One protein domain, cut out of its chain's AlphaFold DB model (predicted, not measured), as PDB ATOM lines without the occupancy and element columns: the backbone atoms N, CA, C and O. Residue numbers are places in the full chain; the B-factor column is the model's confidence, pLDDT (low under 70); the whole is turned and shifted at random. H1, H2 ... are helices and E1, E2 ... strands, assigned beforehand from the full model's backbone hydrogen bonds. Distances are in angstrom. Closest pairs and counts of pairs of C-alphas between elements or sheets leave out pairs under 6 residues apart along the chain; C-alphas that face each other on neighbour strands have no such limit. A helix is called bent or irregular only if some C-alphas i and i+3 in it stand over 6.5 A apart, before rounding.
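This is residues 16 to 165 of the 391 residues of an uncharacterized protein of Chitinophaga jiangningensis (UniProt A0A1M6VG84). One strongly twisted antiparallel sheet of ten strands curls round on itself into a small, irregular, nearly closed barrel, with E5 and E6 bent sharply in its wall and with E1 and residues 24 to 25 coming back beside E9. The short helix H1 packs on one end; H2 lies at the other end, where it only grazes the sheet, and residues 157 to 165 stick out. The printed part has 150 residues, with two named helices and ten named strands in the order E1 E2 E3 H1 E4 E5 E6 E7 E8 E9 E10 H2, and the class is mixed, helices and strands. The sheet is branched; the whole is compact, with a radius of gyration of the C-alphas of 15.5 A, and spans 48 by 32 by 26 A, only just elongated.

E10, residues 140 to 147, has E1, residues 16 to 20, on one side, with N 17 and O 143 2.9 A apart. On the other side are E2, residues 30 to 34, with N 31 and O 146 at 2.9 A, and E3, residues 40 to 43, with N 43 and O 140 at 2.8 A. E8, residues 124 to 127, is the other neighbour of E2, with N 126 and O 32 at 2.8 A. E6, residues 99 to 111, has E3 and E7, residues 117 to 120, on one side and E5, residues 80 to 91, on the other; N 42 and O 100, N 109 and O 118, and N 83 and O 108 are each 2.8 A apart. E4, residues 65 to 72, lies between E5 and E9, residues 131 to 135, with N 69 and O 82 at 2.8 A and N 135 and O 68 at 2.8 A. E4 E5 E6 E7 form a meander, each strand the antiparallel neighbour of the one before. The closest C-alphas of E1 and E9, those of Ala 20 and Ala 134, are 5.3 A apart. H1, residues 54 to 59, is on the sheet at a height of 7.2 A, only just over E4 with 3 C-alphas. H2, residues 150 to 163, only grazes the sheet with residues 152 to 156. In both helices every O i to N i+4 pair is within hydrogen-bond range.

E1 begins at C-alpha 16 (190.944, 137.325, 198.980). E6 is 29.3 A long and bends by 84 degrees at residue 103; E5 is 29.0 A long and bends by 77 degrees at residue 87. E10 measures 21.7 A, E4 21.5 A and H2 20.2 A, ending at C-alpha 163 (197.861, 116.386, 178.292).

The C-alphas farthest apart, those of Ser 95 and Val 165, are 50.3 A apart. The printed part has no cut and no long link. Mean pLDDT of the printed part is 80.2; 43 residues are under 70, among them residues 47 to 63 and 159 to 165.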
ATOM      1  N   THR A  16     190.214 136.449 199.896       93.00
ATOM      2  CA  THR A  16     190.944 137.325 198.980       93.00
ATOM      3  C   THR A  16     192.441 137.047 199.093       93.00
ATOM      4  O   THR A  16     192.977 136.987 200.199       93.00
ATOM      5  N   ILE A  17     193.112 136.889 197.954       94.94
ATOM      6  CA  ILE A  17     194.564 136.710 197.860       94.94
ATOM      7  C   ILE A  17     195.148 137.691 196.840       94.94
ATOM      8  O   ILE A  17     194.417 138.321 196.073       94.94
ATOM      9  N   THR A  18     196.471 137.823 196.825       95.56
ATOM     10  CA  THR A  18     197.192 138.613 195.823       95.56
ATOM     11  C   THR A  18     198.158 137.706 195.084       95.56
ATOM     12  O   THR A  18     199.060 137.148 195.709       95.56
ATOM     13  N   ILE A  19     197.975 137.596 193.768       94.94
ATOM     14  CA  ILE A  19     198.961 136.998 192.868       94.94
ATOM     15  C   ILE A  19     200.072 138.027 192.695       94.94
ATOM     16  O   ILE A  19     199.842 139.073 192.090       94.94
ATOM     17  N   ALA A  20     201.234 137.768 193.285       92.88
ATOM     18  CA  ALA A  20     202.365 138.696 193.319       92.88
ATOM     19  C   ALA A  20     203.352 138.455 192.163       92.88
ATOM     20  O   ALA A  20     203.230 137.486 191.420       92.88
ATOM     21  N   GLU A  21     204.353 139.327 192.020       86.50
ATOM     22  CA  GLU A  21     205.492 139.102 191.107       86.50
ATOM     23  C   GLU A  21     206.286 137.838 191.441       86.50
ATOM     24  O   GLU A  21     206.776 137.143 190.550       86.50
ATOM     25  N   ALA A  22     206.432 137.548 192.735       86.12
ATOM     26  CA  ALA A  22     207.027 136.302 193.179       86.12
ATOM     27  C   ALA A  22     206.090 135.144 192.823       86.12
ATOM     28  O   ALA A  22     204.899 135.188 193.131       86.12
ATOM     29  N   ALA A  23     206.650 134.107 192.202       89.44
ATOM     30  CA  ALA A  23     205.921 132.904 191.833       89.44
ATOM     31  C   ALA A  23     205.264 132.237 193.040       89.44
ATOM     32  O   ALA A  23     205.900 131.997 194.067       89.44
ATOM     33  N   GLN A  24     203.982 131.921 192.887       93.56
ATOM     34  CA  GLN A  24     203.158 131.299 193.908       93.56
ATOM     35  C   GLN A  24     202.477 130.063 193.337       93.56
ATOM     36  O   GLN A  24     201.974 130.080 192.219       93.56
ATOM     37  N   THR A  25     202.438 128.991 194.118       93.94
ATOM     38  CA  THR A  25     201.726 127.770 193.742       93.94
ATOM     39  C   THR A  25     200.312 127.804 194.302       93.94
ATOM     40  O   THR A  25     200.125 128.058 195.494       93.94
ATOM     41  N   VAL A  26     199.317 127.506 193.466       93.19
ATOM     42  CA  VAL A  26     197.933 127.339 193.922       93.19
ATOM     43  C   VAL A  26     197.871 126.134 194.875       93.19
ATOM     44  O   VAL A  26     198.262 125.031 194.477       93.19
ATOM     45  N   PRO A  27     197.385 126.294 196.121       94.12
ATOM     46  CA  PRO A  27     197.379 125.211 197.095       94.12
ATOM     47  C   PRO A  27     196.552 123.998 196.651       94.12
ATOM     48  O   PRO A  27     195.560 124.121 195.927       94.12
ATOM     49  N   ALA A  28     196.922 122.819 197.152       91.50
ATOM     50  CA  ALA A  28     196.154 121.596 196.945       91.50
ATOM     51  C   ALA A  28     194.692 121.764 197.403       91.50
ATOM     52  O   ALA A  28     194.410 122.359 198.446       91.50
ATOM     53  N   GLY A  29     193.748 121.243 196.614       90.38
ATOM     54  CA  GLY A  29     192.314 121.350 196.893       90.38
ATOM     55  C   GLY A  29     191.712 122.743 196.662       90.38
ATOM     56  O   GLY A  29     190.533 122.948 196.970       90.38
ATOM     57  N   LYS A  30     192.483 123.703 196.133       94.75
ATOM     58  CA  LYS A  30     192.039 125.077 195.864       94.75
ATOM     59  C   LYS A  30     192.082 125.424 194.376       94.75
ATOM     60  O   LYS A  30     192.753 124.773 193.578       94.75
ATOM     61  N   LYS A  31     191.363 126.490 194.031       94.44
ATOM     62  CA  LYS A  31     191.515 127.251 192.788       94.44
ATOM     63  C   LYS A  31     191.567 128.739 193.091       94.44
ATOM     64  O   LYS A  31     190.919 129.200 194.034       94.44
ATOM     65  N   TRP A  32     192.302 129.481 192.280       96.75
ATOM     66  CA  TRP A  32     192.325 130.938 192.316       96.75
ATOM     67  C   TRP A  32     191.609 131.487 191.093       96.75
ATOM     68  O   TRP A  32     191.784 130.981 189.989       96.75
ATOM     69  N   VAL A  33     190.778 132.504 191.297       95.88
ATOM     70  CA  VAL A  33     189.925 133.062 190.247       95.88
ATOM     71  C   VAL A  33     190.096 134.570 190.184       95.88
ATOM     72  O   VAL A  33     189.971 135.255 191.204       95.88
ATOM     73  N   ILE A  34     190.321 135.082 188.977       96.00
ATOM     74  CA  ILE A  34     190.223 136.507 188.664       96.00
ATOM     75  C   ILE A  34     188.933 136.713 187.870       96.00
ATOM     76  O   ILE A  34     188.816 136.209 186.748       96.00
ATOM     77  N   PRO A  35     187.938 137.400 188.450       95.19
ATOM     78  CA  PRO A  35     186.652 137.573 187.808       95.19
ATOM     79  C   PRO A  35     186.723 138.611 186.688       95.19
ATOM     80  O   PRO A  35     187.386 139.639 186.827       95.19
ATOM     81  N   ILE A  36     185.976 138.365 185.615       94.31
ATOM     82  CA  ILE A  36     185.626 139.411 184.648       94.31
ATOM     83  C   ILE A  36     184.451 140.243 185.167       94.31
ATOM     84  O   ILE A  36     183.691 139.802 186.032       94.31
ATOM     85  N   HIS A  37     184.309 141.461 184.651       92.88
ATOM     86  CA  HIS A  37     183.234 142.413 184.962       92.88
ATOM     87  C   HIS A  37     183.082 142.750 186.453       92.88
ATOM     88  O   HIS A  37     182.065 143.294 186.884       92.88
ATOM     89  N   ARG A  38     184.109 142.461 187.257       91.12
ATOM     90  CA  ARG A  38     184.170 142.803 188.675       91.12
ATOM     91  C   ARG A  38     185.469 143.535 188.964       91.12
ATOM     92  O   ARG A  38     186.529 143.144 188.486       91.12
ATOM     93  N   LYS A  39     185.373 144.580 189.785       91.56
ATOM     94  CA  LYS A  39     186.536 145.349 190.228       91.56
ATOM     95  C   LYS A  39     187.508 144.453 190.990       91.56
ATOM     96  O   LYS A  39     187.107 143.753 191.925       91.56
ATOM     97  N   VAL A  40     188.772 144.519 190.596       92.50
ATOM     98  CA  VAL A  40     189.906 143.906 191.286       92.50
ATOM     99  C   VAL A  40     190.986 144.955 191.509       92.50
ATOM    100  O   VAL A  40     191.165 145.875 190.709       92.50
ATOM    101  N   LEU A  41     191.710 144.823 192.615       92.50
ATOM    102  CA  LEU A  41     192.840 145.695 192.920       92.50
ATOM    103  C   LEU A  41     194.102 145.190 192.227       92.50
ATOM    104  O   LEU A  41     194.433 144.008 192.313       92.50
ATOM    105  N   VAL A  42     194.835 146.097 191.594       91.19
ATOM    106  CA  VAL A  42     196.134 145.816 190.985       91.19
ATOM    107  C   VAL A  42     197.178 146.727 191.603       91.19
ATOM    108  O   VAL A  42     197.064 147.952 191.561       91.19
ATOM    109  N   GLY A  43     198.203 146.119 192.190       89.00
ATOM    110  CA  GLY A  43     199.415 146.811 192.592       89.00
ATOM    111  C   GLY A  43     200.294 147.043 191.372       89.00
ATOM    112  O   GLY A  43     200.563 146.109 190.617       89.00
ATOM    113  N   VAL A  44     200.776 148.266 191.187       84.88
ATOM    114  CA  VAL A  44     201.642 148.668 190.076       84.88
ATOM    115  C   VAL A  44     202.913 149.341 190.599       84.88
ATOM    116  O   VAL A  44     202.885 149.980 191.651       84.88
ATOM    117  N   PRO A  45     204.062 149.214 189.916       78.50
ATOM    118  CA  PRO A  45     205.225 150.049 190.200       78.50
ATOM    119  C   PRO A  45     204.868 151.542 190.112       78.50
ATOM    120  O   PRO A  45     204.107 151.939 189.236       78.50
ATOM    121  N   GLY A  46     205.468 152.403 190.941       72.81
ATOM    122  CA  GLY A  46     205.203 153.851 190.861       72.81
ATOM    123  C   GLY A  46     205.544 154.470 189.498       72.81
ATOM    124  O   GLY A  46     204.911 155.432 189.076       72.81
ATOM    125  N   SER A  47     206.485 153.872 188.759       68.00
ATOM    126  CA  SER A  47     206.817 154.257 187.383       68.00
ATOM    127  C   SER A  47     205.753 153.858 186.353       68.00
ATOM    128  O   SER A  47     205.655 154.495 185.313       68.00
ATOM    129  N   THR A  48     204.916 152.853 186.621       66.88
ATOM    130  CA  THR A  48     203.880 152.384 185.681       66.88
ATOM    131  C   THR A  48     202.835 153.452 185.382       66.88
ATOM    132  O   THR A  48     202.309 153.498 184.273       66.88
ATOM    133  N   LEU A  49     202.556 154.329 186.346       66.12
ATOM    134  CA  LEU A  49     201.608 155.429 186.181       66.12
ATOM    135  C   LEU A  49     202.274 156.713 185.667       66.12
ATOM    136  O   LEU A  49     201.571 157.651 185.299       66.12
ATOM    137  N   GLN A  50     203.609 156.760 185.601       62.81
ATOM    138  CA  GLN A  50     204.323 157.900 185.036       62.81
ATOM    139  C   GLN A  50     204.148 157.932 183.516       62.81
ATOM    140  O   GLN A  50     204.315 156.920 182.825       62.81
ATOM    141  N   SER A  51     203.824 159.121 183.005       50.72
ATOM    142  CA  SER A  51     203.730 159.381 181.569       50.72
ATOM    143  C   SER A  51     205.029 158.986 180.864       50.72
ATOM    144  O   SER A  51     206.123 159.192 181.387       50.72
ATOM    145  N   GLY A  52     204.915 158.394 179.675       50.81
ATOM    146  CA  GLY A  52     206.080 158.001 178.880       50.81
ATOM    147  C   GLY A  52     206.651 156.612 179.192       50.81
ATOM    148  O   GLY A  52     207.655 156.228 178.592       50.81
ATOM    149  N   THR A  53     206.011 155.798 180.032       55.78
ATOM    150  CA  THR A  53     206.359 154.368 180.148       55.78
ATOM    151  C   THR A  53     205.522 153.499 179.205       55.78
ATOM    152  O   THR A  53     204.419 153.874 178.804       55.78
ATOM    153  N   LEU A  54     206.040 152.323 178.816       64.50
ATOM    154  CA  LEU A  54     205.275 151.340 178.029       64.50
ATOM    155  C   LEU A  54     203.978 150.946 178.751       64.50
ATOM    156  O   LEU A  54     202.920 150.874 178.136       64.50
ATOM    157  N   CYS A  55     204.068 150.778 180.068       66.12
ATOM    158  CA  CYS A  55     202.948 150.431 180.927       66.12
ATOM    159  C   CYS A  55     201.863 151.505 180.986       66.12
ATOM    160  O   CYS A  55     200.678 151.195 180.897       66.12
ATOM    161  N   ASN A  56     202.254 152.775 181.094       66.25
ATOM    162  CA  ASN A  56     201.304 153.878 181.037       66.25
ATOM    163  C   ASN A  56     200.597 153.928 179.674       66.25
ATOM    164  O   ASN A  56     199.380 154.084 179.613       66.25
ATOM    165  N   ALA A  57     201.342 153.704 178.585       62.94
ATOM    166  CA  ALA A  57     200.772 153.683 177.244       62.94
ATOM    167  C   ALA A  57     199.714 152.580 177.089       62.94
ATOM    168  O   ALA A  57     198.638 152.860 176.573       62.94
ATOM    169  N   THR A  58     199.963 151.357 177.573       68.75
ATOM    170  CA  THR A  58     198.988 150.255 177.461       68.75
ATOM    171  C   THR A  58     197.726 150.481 178.289       68.75
ATOM    172  O   THR A  58     196.657 150.030 177.881       68.75
ATOM    173  N   LEU A  59     197.830 151.198 179.410       68.44
ATOM    174  CA  LEU A  59     196.703 151.526 180.287       68.44
ATOM    175  C   LEU A  59     195.778 152.611 179.719       68.44
ATOM    176  O   LEU A  59     194.598 152.623 180.050       68.44
ATOM    177  N   LEU A  60     196.296 153.511 178.878       66.94
ATOM    178  CA  LEU A  60     195.567 154.689 178.381       66.94
ATOM    179  C   LEU A  60     195.123 154.573 176.911       66.94
ATOM    180  O   LEU A  60     194.688 155.558 176.315       66.94
ATOM    181  N   THR A  61     195.239 153.392 176.295       64.88
ATOM    182  CA  THR A  61     194.760 153.173 174.917       64.88
ATOM    183  C   THR A  61     193.266 152.846 174.860       64.88
ATOM    184  O   THR A  61     192.666 152.446 175.852       64.88
ATOM    185  N   LYS A  62     192.674 152.930 173.657       59.25
ATOM    186  CA  LYS A  62     191.297 152.474 173.377       59.25
ATOM    187  C   LYS A  62     191.063 151.002 173.756       59.25
ATOM    188  O   LYS A  62     189.952 150.643 174.114       59.25
ATOM    189  N   ASN A  63     192.114 150.180 173.697       67.44
ATOM    190  CA  ASN A  63     192.106 148.775 174.106       67.44
ATOM    191  C   ASN A  63     192.996 148.623 175.344       67.44
ATOM    192  O   ASN A  63     194.073 148.016 175.288       67.44
ATOM    193  N   ALA A  64     192.578 149.271 176.432       75.62
ATOM    194  CA  ALA A  64     193.364 149.345 177.648       75.62
ATOM    195  C   ALA A  64     193.668 147.945 178.189       75.62
ATOM    196  O   ALA A  64     192.845 147.028 178.169       75.62
ATOM    197  N   SER A  65     194.896 147.766 178.664       84.50
ATOM    198  CA  SER A  65     195.337 146.497 179.230       84.50
ATOM    199  C   SER A  65     196.372 146.704 180.315       84.50
ATOM    200  O   SER A  65     197.142 147.670 180.283       84.50
ATOM    201  N   ILE A  66     196.386 145.781 181.274       78.06
ATOM    202  CA  ILE A  66     197.244 145.862 182.446       78.06
ATOM    203  C   ILE A  66     198.075 144.596 182.620       78.06
ATOM    204  O   ILE A  66     197.566 143.528 182.947       78.06
ATOM    205  N   GLY A  67     199.381 144.757 182.394       82.19
ATOM    206  CA  GLY A  67     200.401 143.739 182.632       82.19
ATOM    207  C   GLY A  67     200.073 142.358 182.067       82.19
ATOM    208  O   GLY A  67     199.343 142.208 181.083       82.19
ATOM    209  N   MET A  68     200.678 141.343 182.682       86.44
ATOM    210  CA  MET A  68     200.480 139.946 182.318       86.44
ATOM    211  C   MET A  68     200.488 139.041 183.553       86.44
ATOM    212  O   MET A  68     201.119 139.364 184.558       86.44
ATOM    213  N   ILE A  69     199.838 137.884 183.460       90.44
ATOM    214  CA  ILE A  69     199.945 136.803 184.443       90.44
ATOM    215  C   ILE A  69     200.562 135.597 183.749       90.44
ATOM    216  O   ILE A  69     200.033 135.128 182.744       90.44
ATOM    217  N   GLY A  70     201.685 135.111 184.267       87.62
ATOM    218  CA  GLY A  70     202.254 133.838 183.834       87.62
ATOM    219  C   GLY A  70     201.599 132.686 184.586       87.62
ATOM    220  O   GLY A  70     201.391 132.804 185.792       87.62
ATOM    221  N   SER A  71     201.307 131.578 183.899       86.50
ATOM    222  CA  SER A  71     201.002 130.299 184.547       86.50
ATOM    223  C   SER A  71     201.730 129.124 183.895       86.50
ATOM    224  O   SER A  71     201.998 129.109 182.689       86.50
ATOM    225  N   GLY A  72     202.081 128.124 184.698       80.81
ATOM    226  CA  GLY A  72     202.685 126.884 184.219       80.81
ATOM    227  C   GLY A  72     203.318 126.058 185.339       80.81
ATOM    228  O   GLY A  72     203.222 126.421 186.508       80.81
ATOM    229  N   PRO A  73     203.992 124.947 185.002       71.38
ATOM    230  CA  PRO A  73     204.724 124.130 185.967       71.38
ATOM    231  C   PRO A  73     206.085 124.736 186.346       71.38
ATOM    232  O   PRO A  73     206.715 124.273 187.291       71.38
ATOM    233  N   ASN A  74     206.563 125.745 185.606       70.62
ATOM    234  CA  ASN A  74     207.851 126.397 185.827       70.62
ATOM    235  C   ASN A  74     207.689 127.931 185.803       70.62
ATOM    236  O   ASN A  74     207.202 128.467 184.804       70.62
ATOM    237  N   PRO A  75     208.139 128.659 186.842       66.06
ATOM    238  CA  PRO A  75     208.020 130.118 186.898       66.06
ATOM    239  C   PRO A  75     208.858 130.865 185.845       66.06
ATOM    240  O   PRO A  75     208.514 131.985 185.463       66.06
ATOM    241  N   TYR A  76     209.946 130.265 185.351       68.19
ATOM    242  CA  TYR A  76     210.850 130.890 184.377       68.19
ATOM    243  C   TYR A  76     210.407 130.696 182.922       68.19
ATOM    244  O   TYR A  76     210.831 131.449 182.049       68.19
ATOM    245  N   SER A  77     209.540 129.713 182.669       68.81
ATOM    246  CA  SER A  77     209.000 129.397 181.345       68.81
ATOM    247  C   SER A  77     207.512 129.061 181.473       68.81
ATOM    248  O   SER A  77     207.151 127.881 181.422       68.81
ATOM    249  N   PRO A  78     206.647 130.070 181.699       68.81
ATOM    250  CA  PRO A  78     205.213 129.840 181.805       68.81
ATOM    251  C   PRO A  78     204.682 129.257 180.490       68.81
ATOM    252  O   PRO A  78     205.067 129.700 179.409       68.81
ATOM    253  N   LEU A  79     203.788 128.274 180.588       70.62
ATOM    254  CA  LEU A  79     203.091 127.715 179.424       70.62
ATOM    255  C   LEU A  79     202.101 128.726 178.848       70.62
ATOM    256  O   LEU A  79     201.893 128.782 177.638       70.62
ATOM    257  N   HIS A  80     201.527 129.546 179.728       78.75
ATOM    258  CA  HIS A  80     200.514 130.523 179.383       78.75
ATOM    259  C   HIS A  80     200.898 131.896 179.918       78.75
ATOM    260  O   HIS A  80     201.307 132.045 181.071       78.75
ATOM    261  N   ILE A  81     200.734 132.915 179.080       83.75
ATOM    262  CA  ILE A  81     200.826 134.314 179.491       83.75
ATOM    263  C   ILE A  81     199.497 134.979 179.168       83.75
ATOM    264  O   ILE A  81     199.136 135.105 177.999       83.75
ATOM    265  N   TYR A  82     198.785 135.399 180.210       87.56
ATOM    266  CA  TYR A  82     197.489 136.058 180.120       87.56
ATOM    267  C   TYR A  82     197.674 137.567 180.211       87.56
ATOM    268  O   TYR A  82     198.054 138.093 181.256       87.56
ATOM    269  N   LYS A  83     197.381 138.273 179.124       90.19
ATOM    270  CA  LYS A  83     197.227 139.724 179.104       90.19
ATOM    271  C   LYS A  83     195.816 140.080 179.565       90.19
ATOM    272  O   LYS A  83     194.844 139.518 179.063       90.19
ATOM    273  N   ILE A  84     195.705 141.024 180.495       90.88
ATOM    274  CA  ILE A  84     194.421 141.446 181.064       90.88
ATOM    275  C   ILE A  84     193.919 142.663 180.292       90.88
ATOM    276  O   ILE A  84     194.552 143.718 180.343       90.88
ATOM    277  N   ASN A  85     192.793 142.534 179.594       89.94
ATOM    278  CA  ASN A  85     192.133 143.657 178.929       89.94
ATOM    279  C   ASN A  85     191.109 144.278 179.888       89.94
ATOM    280  O   ASN A  85     190.386 143.551 180.578       89.94
ATOM    281  N   ILE A  86     191.058 145.607 179.951       87.31
ATOM    282  CA  ILE A  86     190.248 146.359 180.918       87.31
ATOM    283  C   ILE A  86     189.438 147.442 180.202       87.31
ATOM    284  O   ILE A  86     189.936 148.057 179.262       87.31
ATOM    285  N   SER A  87     188.222 147.726 180.672       75.75
ATOM    286  CA  SER A  87     187.432 148.874 180.186       75.75
ATOM    287  C   SER A  87     187.562 150.117 181.037       75.75
ATOM    288  O   SER A  87     187.363 151.226 180.550       75.75
ATOM    289  N   THR A  88     187.846 149.945 182.325       68.94
ATOM    290  CA  THR A  88     187.854 151.042 183.290       68.94
ATOM    291  C   THR A  88     189.087 150.976 184.172       68.94
ATOM    292  O   THR A  88     189.469 149.912 184.671       68.94
ATOM    293  N   LEU A  89     189.697 152.145 184.353       72.81
ATOM    294  CA  LEU A  89     190.773 152.398 185.295       72.81
ATOM    295  C   LEU A  89     190.263 153.426 186.302       72.81
ATOM    296  O   LEU A  89     189.973 154.564 185.933       72.81
ATOM    297  N   GLU A  90     190.159 153.031 187.565       71.38
ATOM    298  CA  GLU A  90     189.717 153.911 188.640       71.38
ATOM    299  C   GLU A  90     190.803 154.043 189.716       71.38
ATOM    300  O   GLU A  90     191.471 153.053 190.055       71.38
ATOM    301  N   PRO A  91     190.977 155.240 190.304       65.75
ATOM    302  CA  PRO A  91     191.767 155.396 191.513       65.75
ATOM    303  C   PRO A  91     191.245 154.457 192.601       65.75
ATOM    304  O   PRO A  91     190.043 154.377 192.858       65.75
ATOM    305  N   SER A  92     192.153 153.735 193.245       64.69
ATOM    306  CA  SER A  92     191.798 152.896 194.381       64.69
ATOM    307  C   SER A  92     191.530 153.763 195.613       64.69
ATOM    308  O   SER A  92     192.268 154.708 195.879       64.69
ATOM    309  N   ALA A  93     190.515 153.413 196.409       60.69
ATOM    310  CA  ALA A  93     190.294 154.025 197.725       60.69
ATOM    311  C   ALA A  93     191.373 153.624 198.754       60.69
ATOM    312  O   ALA A  93     191.433 154.179 199.849       60.69
ATOM    313  N   PHE A  94     192.222 152.647 198.415       61.12
ATOM    314  CA  PHE A  94     193.335 152.218 199.252       61.12
ATOM    315  C   PHE A  94     194.478 153.243 199.180       61.12
ATOM    316  O   PHE A  94     194.916 153.637 198.103       61.12
ATOM    317  N   SER A  95     194.953 153.674 200.351       44.88
ATOM    318  CA  SER A  95     195.861 154.806 200.571       44.88
ATOM    319  C   SER A  95     197.310 154.550 200.125       44.88
ATOM    320  O   SER A  95     198.225 154.468 200.945       44.88
ATOM    321  N   GLY A  96     197.535 154.429 198.818       55.59
ATOM    322  CA  GLY A  96     198.869 154.389 198.231       55.59
ATOM    323  C   GLY A  96     198.828 154.621 196.726       55.59
ATOM    324  O   GLY A  96     198.073 153.961 196.021       55.59
ATOM    325  N   ASN A  97     199.693 155.508 196.222       61.81
ATOM    326  CA  ASN A  97     199.778 155.920 194.806       61.81
ATOM    327  C   ASN A  97     200.103 154.784 193.807       61.81
ATOM    328  O   ASN A  97     200.290 155.041 192.623       61.81
ATOM    329  N   ASN A  98     200.187 153.539 194.275       76.75
ATOM    330  CA  ASN A  98     200.666 152.368 193.547       76.75
ATOM    331  C   ASN A  98     199.629 151.231 193.510       76.75
ATOM    332  O   ASN A  98     199.973 150.104 193.166       76.75
ATOM    333  N   VAL A  99     198.376 151.489 193.898       84.31
ATOM    334  CA  VAL A  99     197.271 150.531 193.763       84.31
ATOM    335  C   VAL A  99     196.161 151.179 192.952       84.31
ATOM    336  O   VAL A  99     195.705 152.274 193.270       84.31
ATOM    337  N   ILE A 100     195.708 150.489 191.915       84.88
ATOM    338  CA  ILE A 100     194.611 150.924 191.050       84.88
ATOM    339  C   ILE A 100     193.498 149.885 191.060       84.88
ATOM    340  O   ILE A 100     193.744 148.694 191.254       84.88
ATOM    341  N   SER A 101     192.264 150.342 190.878       87.75
ATOM    342  CA  SER A 101     191.117 149.465 190.682       87.75
ATOM    343  C   SER A 101     190.883 149.309 189.185       87.75
ATOM    344  O   SER A 101     190.752 150.302 188.467       87.75
ATOM    345  N   VAL A 102     190.817 148.068 188.711       89.44
ATOM    346  CA  VAL A 102     190.523 147.755 187.308       89.44
ATOM    347  C   VAL A 102     189.344 146.801 187.215       89.44
ATOM    348  O   VAL A 102     189.108 146.006 188.124       89.44
ATOM    349  N   THR A 103     188.630 146.855 186.095       91.56
ATOM    350  CA  THR A 103     187.578 145.886 185.766       91.56
ATOM    351  C   THR A 103     188.026 145.063 184.558       91.56
ATOM    352  O   THR A 103     188.014 145.593 183.444       91.56
ATOM    353  N   PRO A 104     188.455 143.799 184.746       93.69
ATOM    354  CA  PRO A 104     188.821 142.923 183.639       93.69
ATOM    355  C   PRO A 104     187.609 142.642 182.752       93.69
ATOM    356  O   PRO A 104     186.536 142.325 183.260       93.69
ATOM    357  N   GLU A 105     187.771 142.728 181.437       92.75
ATOM    358  CA  GLU A 105     186.724 142.350 180.475       92.75
ATOM    359  C   GLU A 105     187.017 141.021 179.800       92.75
ATOM    360  O   GLU A 105     186.115 140.240 179.514       92.75
ATOM    361  N   SER A 106     188.292 140.775 179.528       92.69
ATOM    362  CA  SER A 106     188.753 139.553 178.895       92.69
ATOM    363  C   SER A 106     190.224 139.315 179.196       92.69
ATOM    364  O   SER A 106     190.962 140.224 179.595       92.69
ATOM    365  N   PHE A 107     190.656 138.082 178.958       91.81
ATOM    366  CA  PHE A 107     192.053 137.692 179.053       91.81
ATOM    367  C   PHE A 107     192.519 137.173 177.703       91.81
ATOM    368  O   PHE A 107     192.023 136.161 177.217       91.81
ATOM    369  N   THR A 108     193.486 137.841 177.087       86.00
ATOM    370  CA  THR A 108     194.113 137.331 175.867       86.00
ATOM    371  C   THR A 108     195.324 136.508 176.262       86.00
ATOM    372  O   THR A 108     196.223 137.029 176.922       86.00
ATOM    373  N   TRP A 109     195.379 135.242 175.861       82.75
ATOM    374  CA  TRP A 109     196.545 134.400 176.094       82.75
ATOM    375  C   TRP A 109     197.145 133.889 174.799       82.75
ATOM    376  O   TRP A 109     196.457 133.709 173.792       82.75
ATOM    377  N   LYS A 110     198.459 133.690 174.849       69.31
ATOM    378  CA  LYS A 110     199.239 133.108 173.770       69.31
ATOM    379  C   LYS A 110     199.775 131.757 174.219       69.31
ATOM    380  O   LYS A 110     200.464 131.686 175.237       69.31
ATOM    381  N   SER A 111     199.472 130.718 173.452       63.53
ATOM    382  CA  SER A 111     200.103 129.411 173.598       63.53
ATOM    383  C   SER A 111     201.473 129.438 172.935       63.53
ATOM    384  O   SER A 111     201.611 129.853 171.783       63.53
ATOM    385  N   PHE A 112     202.507 128.995 173.644       62.28
ATOM    386  CA  PHE A 112     203.842 128.875 173.054       62.28
ATOM    387  C   PHE A 112     204.012 127.616 172.195       62.28
ATOM    388  O   PHE A 112     204.929 127.560 171.374       62.28
ATOM    389  N   GLU A 113     203.134 126.622 172.344       62.56
ATOM    390  CA  GLU A 113     203.234 125.353 171.616       62.56
ATOM    391  C   GLU A 113     202.800 125.516 170.150       62.56
ATOM    392  O   GLU A 113     203.549 125.167 169.226       62.56
ATOM    393  N   ASP A 114     201.638 126.134 169.934       63.94
ATOM    394  CA  ASP A 114     201.005 126.308 168.620       63.94
ATOM    395  C   ASP A 114     200.967 127.769 168.135       63.94
ATOM    396  O   ASP A 114     200.479 128.044 167.040       63.94
ATOM    397  N   ASN A 115     201.524 128.703 168.918       62.44
ATOM    398  CA  ASN A 115     201.550 130.138 168.623       62.44
ATOM    399  C   ASN A 115     200.144 130.759 168.463       62.44
ATOM    400  O   ASN A 115     200.029 131.876 167.953       62.44
ATOM    401  N   SER A 116     199.089 130.063 168.905       68.56
ATOM    402  CA  SER A 116     197.714 130.550 168.848       68.56
ATOM    403  C   SER A 116     197.485 131.659 169.873       68.56
ATOM    404  O   SER A 116     198.062 131.669 170.966       68.56
ATOM    405  N   VAL A 117     196.637 132.617 169.502       74.50
ATOM    406  CA  VAL A 117     196.171 133.682 170.389       74.50
ATOM    407  C   VAL A 117     194.684 133.476 170.611       74.50
ATOM    408  O   VAL A 117     193.901 133.500 169.665       74.50
ATOM    409  N   THR A 118     194.300 133.289 171.867       78.69
ATOM    410  CA  THR A 118     192.911 133.055 172.260       78.69
ATOM    411  C   THR A 118     192.481 134.125 173.251       78.69
ATOM    412  O   THR A 118     193.229 134.482 174.162       78.69
ATOM    413  N   THR A 119     191.264 134.638 173.088       86.00
ATOM    414  CA  THR A 119     190.653 135.556 174.055       86.00
ATOM    415  C   THR A 119     189.637 134.798 174.891       86.00
ATOM    416  O   THR A 119     188.698 134.215 174.359       86.00
ATOM    417  N   LEU A 120     189.840 134.806 176.202       86.12
ATOM    418  CA  LEU A 120     188.923 134.264 177.189       86.12
ATOM    419  C   LEU A 120     187.954 135.367 177.603       86.12
ATOM    420  O   LEU A 120     188.370 136.416 178.100       86.12
ATOM    421  N   THR A 121     186.668 135.110 177.401       89.50
ATOM    422  CA  THR A 121     185.545 135.957 177.833       89.50
ATOM    423  C   THR A 121     184.876 135.405 179.091       89.50
ATOM    424  O   THR A 121     183.720 135.700 179.375       89.50
ATOM    425  N   GLU A 122     185.599 134.572 179.838       91.88
ATOM    426  CA  GLU A 122     185.193 133.988 181.111       91.88
ATOM    427  C   GLU A 122     186.214 134.325 182.206       91.88
ATOM    428  O   GLU A 122     187.281 134.886 181.937       91.88
ATOM    429  N   ASN A 123     185.883 133.998 183.458       93.69
ATOM    430  CA  ASN A 123     186.798 134.191 184.580       93.69
ATOM    431  C   ASN A 123     188.111 133.442 184.336       93.69
ATOM    432  O   ASN A 123     188.104 132.281 183.929       93.69
ATOM    433  N   LEU A 124     189.236 134.067 184.678       93.88
ATOM    434  CA  LEU A 124     190.522 133.387 184.628       93.88
ATOM    435  C   LEU A 124     190.672 132.514 185.873       93.88
ATOM    436  O   LEU A 124     190.636 133.024 186.996       93.88
ATOM    437  N   VAL A 125     190.806 131.204 185.672       93.75
ATOM    438  CA  VAL A 125     190.864 130.203 186.744       93.75
ATOM    439  C   VAL A 125     192.201 129.480 186.703       93.75
ATOM    440  O   VAL A 125     192.561 128.904 185.682       93.75
ATOM    441  N   PHE A 126     192.884 129.464 187.842       93.44
ATOM    442  CA  PHE A 126     194.097 128.688 188.074       93.44
ATOM    443  C   PHE A 126     193.793 127.567 189.056       93.44
ATOM    444  O   PHE A 126     193.200 127.805 190.116       93.44
ATOM    445  N   TYR A 127     194.185 126.345 188.719       92.50
ATOM    446  CA  TYR A 127     193.906 125.177 189.545       92.50
ATOM    447  C   TYR A 127     195.096 124.782 190.415       92.50
ATOM    448  O   TYR A 127     196.219 125.236 190.219       92.50
ATOM    449  N   GLN A 128     194.831 123.918 191.397       92.19
ATOM    450  CA  GLN A 128     195.842 123.350 192.288       92.19
ATOM    451  C   GLN A 128     197.137 122.944 191.563       92.19
ATOM    452  O   GLN A 128     197.101 122.339 190.491       92.19
ATOM    453  N   ASN A 129     198.273 123.218 192.206       89.19
ATOM    454  CA  ASN A 129     199.637 122.959 191.731       89.19
ATOM    455  C   ASN A 129     200.098 123.784 190.517       89.19
ATOM    456  O   ASN A 129     201.261 123.669 190.134       89.19
ATOM    457  N   GLU A 130     199.256 124.638 189.933       89.00
ATOM    458  CA  GLU A 130     199.738 125.624 188.966       89.00
ATOM    459  C   GLU A 130     200.601 126.672 189.671       89.00
ATOM    460  O   GLU A 130     200.263 127.149 190.757       89.00
ATOM    461  N   ILE A 131     201.727 127.033 189.052       88.94
ATOM    462  CA  ILE A 131     202.555 128.155 189.487       88.94
ATOM    463  C   ILE A 131     202.098 129.387 188.718       88.94
ATOM    464  O   ILE A 131     202.068 129.363 187.487       88.94
ATOM    465  N   VAL A 132     201.755 130.448 189.445       93.12
ATOM    466  CA  VAL A 132     201.270 131.716 188.906       93.12
ATOM    467  C   VAL A 132     202.076 132.896 189.435       93.12
ATOM    468  O   VAL A 132     202.533 132.893 190.580       93.12
ATOM    469  N   HIS A 133     202.227 133.927 188.610       92.81
ATOM    470  CA  HIS A 133     202.875 135.183 188.993       92.81
ATOM    471  C   HIS A 133     202.422 136.345 188.124       92.81
ATOM    472  O   HIS A 133     202.194 136.203 186.920       92.81
ATOM    473  N   ALA A 134     202.347 137.522 188.736       90.75
ATOM    474  CA  ALA A 134     202.196 138.782 188.032       90.75
ATOM    475  C   ALA A 134     203.506 139.152 187.322       90.75
ATOM    476  O   ALA A 134     204.606 138.867 187.798       90.75
ATOM    477  N   ARG A 135     203.393 139.777 186.153       82.75
ATOM    478  CA  ARG A 135     204.523 140.246 185.353       82.75
ATOM    479  C   ARG A 135     204.241 141.612 184.754       82.75
ATOM    480  O   ARG A 135     203.099 142.082 184.708       82.75
ATOM    481  N   GLU A 136     205.308 142.186 184.210       82.00
ATOM    482  CA  GLU A 136     205.306 143.466 183.513       82.00
ATOM    483  C   GLU A 136     204.885 144.603 184.450       82.00
ATOM    484  O   GLU A 136     205.475 144.833 185.501       82.00
ATOM    485  N   CYS A 137     203.839 145.321 184.071       79.50
ATOM    486  CA  CYS A 137     203.351 146.535 184.698       79.50
ATOM    487  C   CYS A 137     202.648 146.316 186.046       79.50
ATOM    488  O   CYS A 137     201.975 147.228 186.521       79.50
ATOM    489  N   MET A 138     202.753 145.127 186.645       88.69
ATOM    490  CA  MET A 138     202.037 144.741 187.860       88.69
ATOM    491  C   MET A 138     202.999 144.205 188.918       88.69
ATOM    492  O   MET A 138     203.743 143.266 188.663       88.69
ATOM    493  N   ARG A 139     202.893 144.745 190.136       88.88
ATOM    494  CA  ARG A 139     203.453 144.150 191.360       88.88
ATOM    495  C   ARG A 139     202.592 143.001 191.885       88.88
ATOM    496  O   ARG A 139     203.090 142.091 192.544       88.88
ATOM    497  N   GLY A 140     201.294 143.058 191.607       92.50
ATOM    498  CA  GLY A 140     200.375 141.976 191.908       92.50
ATOM    499  C   GLY A 140     198.933 142.316 191.575       92.50
ATOM    500  O   GLY A 140     198.596 143.476 191.354       92.50
ATOM    501  N   ILE A 141     198.078 141.304 191.555       94.94
ATOM    502  CA  ILE A 141     196.648 141.431 191.269       94.94
ATOM    503  C   ILE A 141     195.829 140.661 192.297       94.94
ATOM    504  O   ILE A 141     196.190 139.562 192.720       94.94
ATOM    505  N   GLN A 142     194.720 141.256 192.720       95.19
ATOM    506  CA  GLN A 142     193.745 140.618 193.582       95.19
ATOM    507  C   GLN A 142     193.073 139.457 192.846       95.19
ATOM    508  O   GLN A 142     192.509 139.623 191.765       95.19
ATOM    509  N   ALA A 143     193.088 138.294 193.479       96.31
ATOM    510  CA  ALA A 143     192.337 137.127 193.057       96.31
ATOM    511  C   ALA A 143     191.579 136.551 194.254       96.31
ATOM    512  O   ALA A 143     191.730 136.986 195.403       96.31
ATOM    513  N   PHE A 144     190.730 135.573 193.981       96.12
ATOM    514  CA  PHE A 144     189.873 134.976 194.988       96.12
ATOM    515  C   PHE A 144     190.080 133.476 195.045       96.12
ATOM    516  O   PHE A 144     190.003 132.784 194.031       96.12
ATOM    517  N   GLU A 145     190.349 132.985 196.246       95.56
ATOM    518  CA  GLU A 145     190.566 131.573 196.499       95.56
ATOM    519  C   GLU A 145     189.244 130.875 196.821       95.56
ATOM    520  O   GLU A 145     188.483 131.297 197.696       95.56
ATOM    521  N   TYR A 146     189.012 129.762 196.131       93.38
ATOM    522  CA  TYR A 146     187.871 128.880 196.330       93.38
ATOM    523  C   TYR A 146     188.351 127.446 196.551       93.38
ATOM    524  O   TYR A 146     189.404 127.042 196.056       93.38
ATOM    525  N   ALA A 147     187.565 126.653 197.278       92.94
ATOM    526  CA  ALA A 147     187.738 125.204 197.272       92.94
ATOM    527  C   ALA A 147     187.362 124.636 195.893       92.94
ATOM    528  O   ALA A 147     186.460 125.157 195.231       92.94
ATOM    529  N   LEU A 148     188.039 123.568 195.470       91.31
ATOM    530  CA  LEU A 148     187.649 122.833 194.268       91.31
ATOM    531  C   LEU A 148     186.297 122.153 194.489       91.31
ATOM    532  O   LEU A 148     186.091 121.439 195.469       91.31
ATOM    533  N   THR A 149     185.379 122.359 193.554       89.25
ATOM    534  CA  THR A 149     184.106 121.640 193.502       89.25
ATOM    535  C   THR A 149     184.287 120.274 192.824       89.25
ATOM    536  O   THR A 149     185.250 120.067 192.081       89.25
ATOM    537  N   PRO A 150     183.342 119.331 192.988       85.75
ATOM    538  CA  PRO A 150     183.362 118.074 192.236       85.75
ATOM    539  C   PRO A 150     183.398 118.270 190.709       85.75
ATOM    540  O   PRO A 150     184.021 117.482 189.997       85.75
ATOM    541  N   ALA A 151     182.772 119.339 190.201       86.06
ATOM    542  CA  ALA A 151     182.824 119.701 188.786       86.06
ATOM    543  C   ALA A 151     184.234 120.145 188.360       86.06
ATOM    544  O   ALA A 151     184.726 119.695 187.325       86.06
ATOM    545  N   ASP A 152     184.915 120.939 189.194       86.69
ATOM    546  CA  ASP A 152     186.305 121.354 188.957       86.69
ATOM    547  C   ASP A 152     187.250 120.144 188.905       86.69
ATOM    548  O   ASP A 152     188.106 120.050 188.028       86.69
ATOM    549  N   LEU A 153     187.062 119.173 189.805       83.44
ATOM    550  CA  LEU A 153     187.852 117.937 189.828       83.44
ATOM    551  C   LEU A 153     187.639 117.091 188.566       83.44
ATOM    552  O   LEU A 153     188.585 116.508 188.032       83.44
ATOM    553  N   LYS A 154     186.406 117.040 188.050       82.12
ATOM    554  CA  LYS A 154     186.109 116.362 186.782       82.12
ATOM    555  C   LYS A 154     186.810 117.054 185.610       82.12
ATOM    556  O   LYS A 154     187.399 116.366 184.778       82.12
ATOM    557  N   GLN A 155     186.791 118.387 185.571       76.44
ATOM    558  CA  GLN A 155     187.458 119.169 184.530       76.44
ATOM    559  C   GLN A 155     188.983 118.996 184.574       76.44
ATOM    560  O   GLN A 155     189.606 118.764 183.539       76.44
ATOM    561  N   LEU A 156     189.574 119.012 185.771       77.19
ATOM    562  CA  LEU A 156     190.998 118.747 185.981       77.19
ATOM    563  C   LEU A 156     191.417 117.380 185.444       77.19
ATOM    564  O   LEU A 156     192.391 117.281 184.702       77.19
ATOM    565  N   ASN A 157     190.644 116.338 185.748       73.50
ATOM    566  CA  ASN A 157     190.910 114.991 185.250       73.50
ATOM    567  C   ASN A 157     190.812 114.900 183.719       73.50
ATOM    568  O   ASN A 157     191.564 114.148 183.102       73.50
ATOM    569  N   ILE A 158     189.904 115.650 183.086       72.12
ATOM    570  CA  ILE A 158     189.800 115.711 181.620       72.12
ATOM    571  C   ILE A 158     191.028 116.411 181.027       72.12
ATOM    572  O   ILE A 158     191.619 115.898 180.078       72.12
ATOM    573  N   ASN A 159     191.439 117.546 181.594       66.31
ATOM    574  CA  ASN A 159     192.586 118.316 181.109       66.31
ATOM    575  C   ASN A 159     193.907 117.550 181.284       66.31
ATOM    576  O   ASN A 159     194.707 117.491 180.354       66.31
ATOM    577  N   GLN A 160     194.096 116.874 182.422       65.44
ATOM    578  CA  GLN A 160     195.253 116.002 182.654       65.44
ATOM    579  C   GLN A 160     195.277 114.815 181.684       65.44
ATOM    580  O   GLN A 160     196.325 114.495 181.137       65.44
ATOM    581  N   LYS A 161     194.125 114.196 181.391       56.31
ATOM    582  CA  LYS A 161     194.043 113.112 180.397       56.31
ATOM    583  C   LYS A 161     194.306 113.585 178.963       56.31
ATOM    584  O   LYS A 161     194.860 112.823 178.186       56.31
ATOM    585  N   LYS A 162     193.948 114.824 178.607       53.38
ATOM    586  CA  LYS A 162     194.276 115.418 177.296       53.38
ATOM    587  C   LYS A 162     195.757 115.790 177.165       53.38
ATOM    588  O   LYS A 162     196.306 115.662 176.079       53.38
ATOM    589  N   ALA A 163     196.409 116.191 178.256       50.38
ATOM    590  CA  ALA A 163     197.861 116.386 178.292       50.38
ATOM    591  C   ALA A 163     198.639 115.052 178.225       50.38
ATOM    592  O   ALA A 163     199.805 115.031 177.844       50.38
ATOM    593  N   VAL A 164     197.978 113.931 178.543       43.38
ATOM    594  CA  VAL A 164     198.489 112.557 178.410       43.38
ATOM    595  C   VAL A 164     197.784 111.852 177.238       43.38
ATOM    596  O   VAL A 164     197.173 110.797 177.394       43.38
ATOM    597  N   VAL A 165     197.842 112.424 176.031       38.91
ATOM    598  CA  VAL A 165     197.617 111.624 174.813       38.91
ATOM    599  C   VAL A 165     198.927 110.880 174.509       38.91
ATOM    600  O   VAL A 165     199.974 111.519 174.395       38.91
TER     601      VAL A 165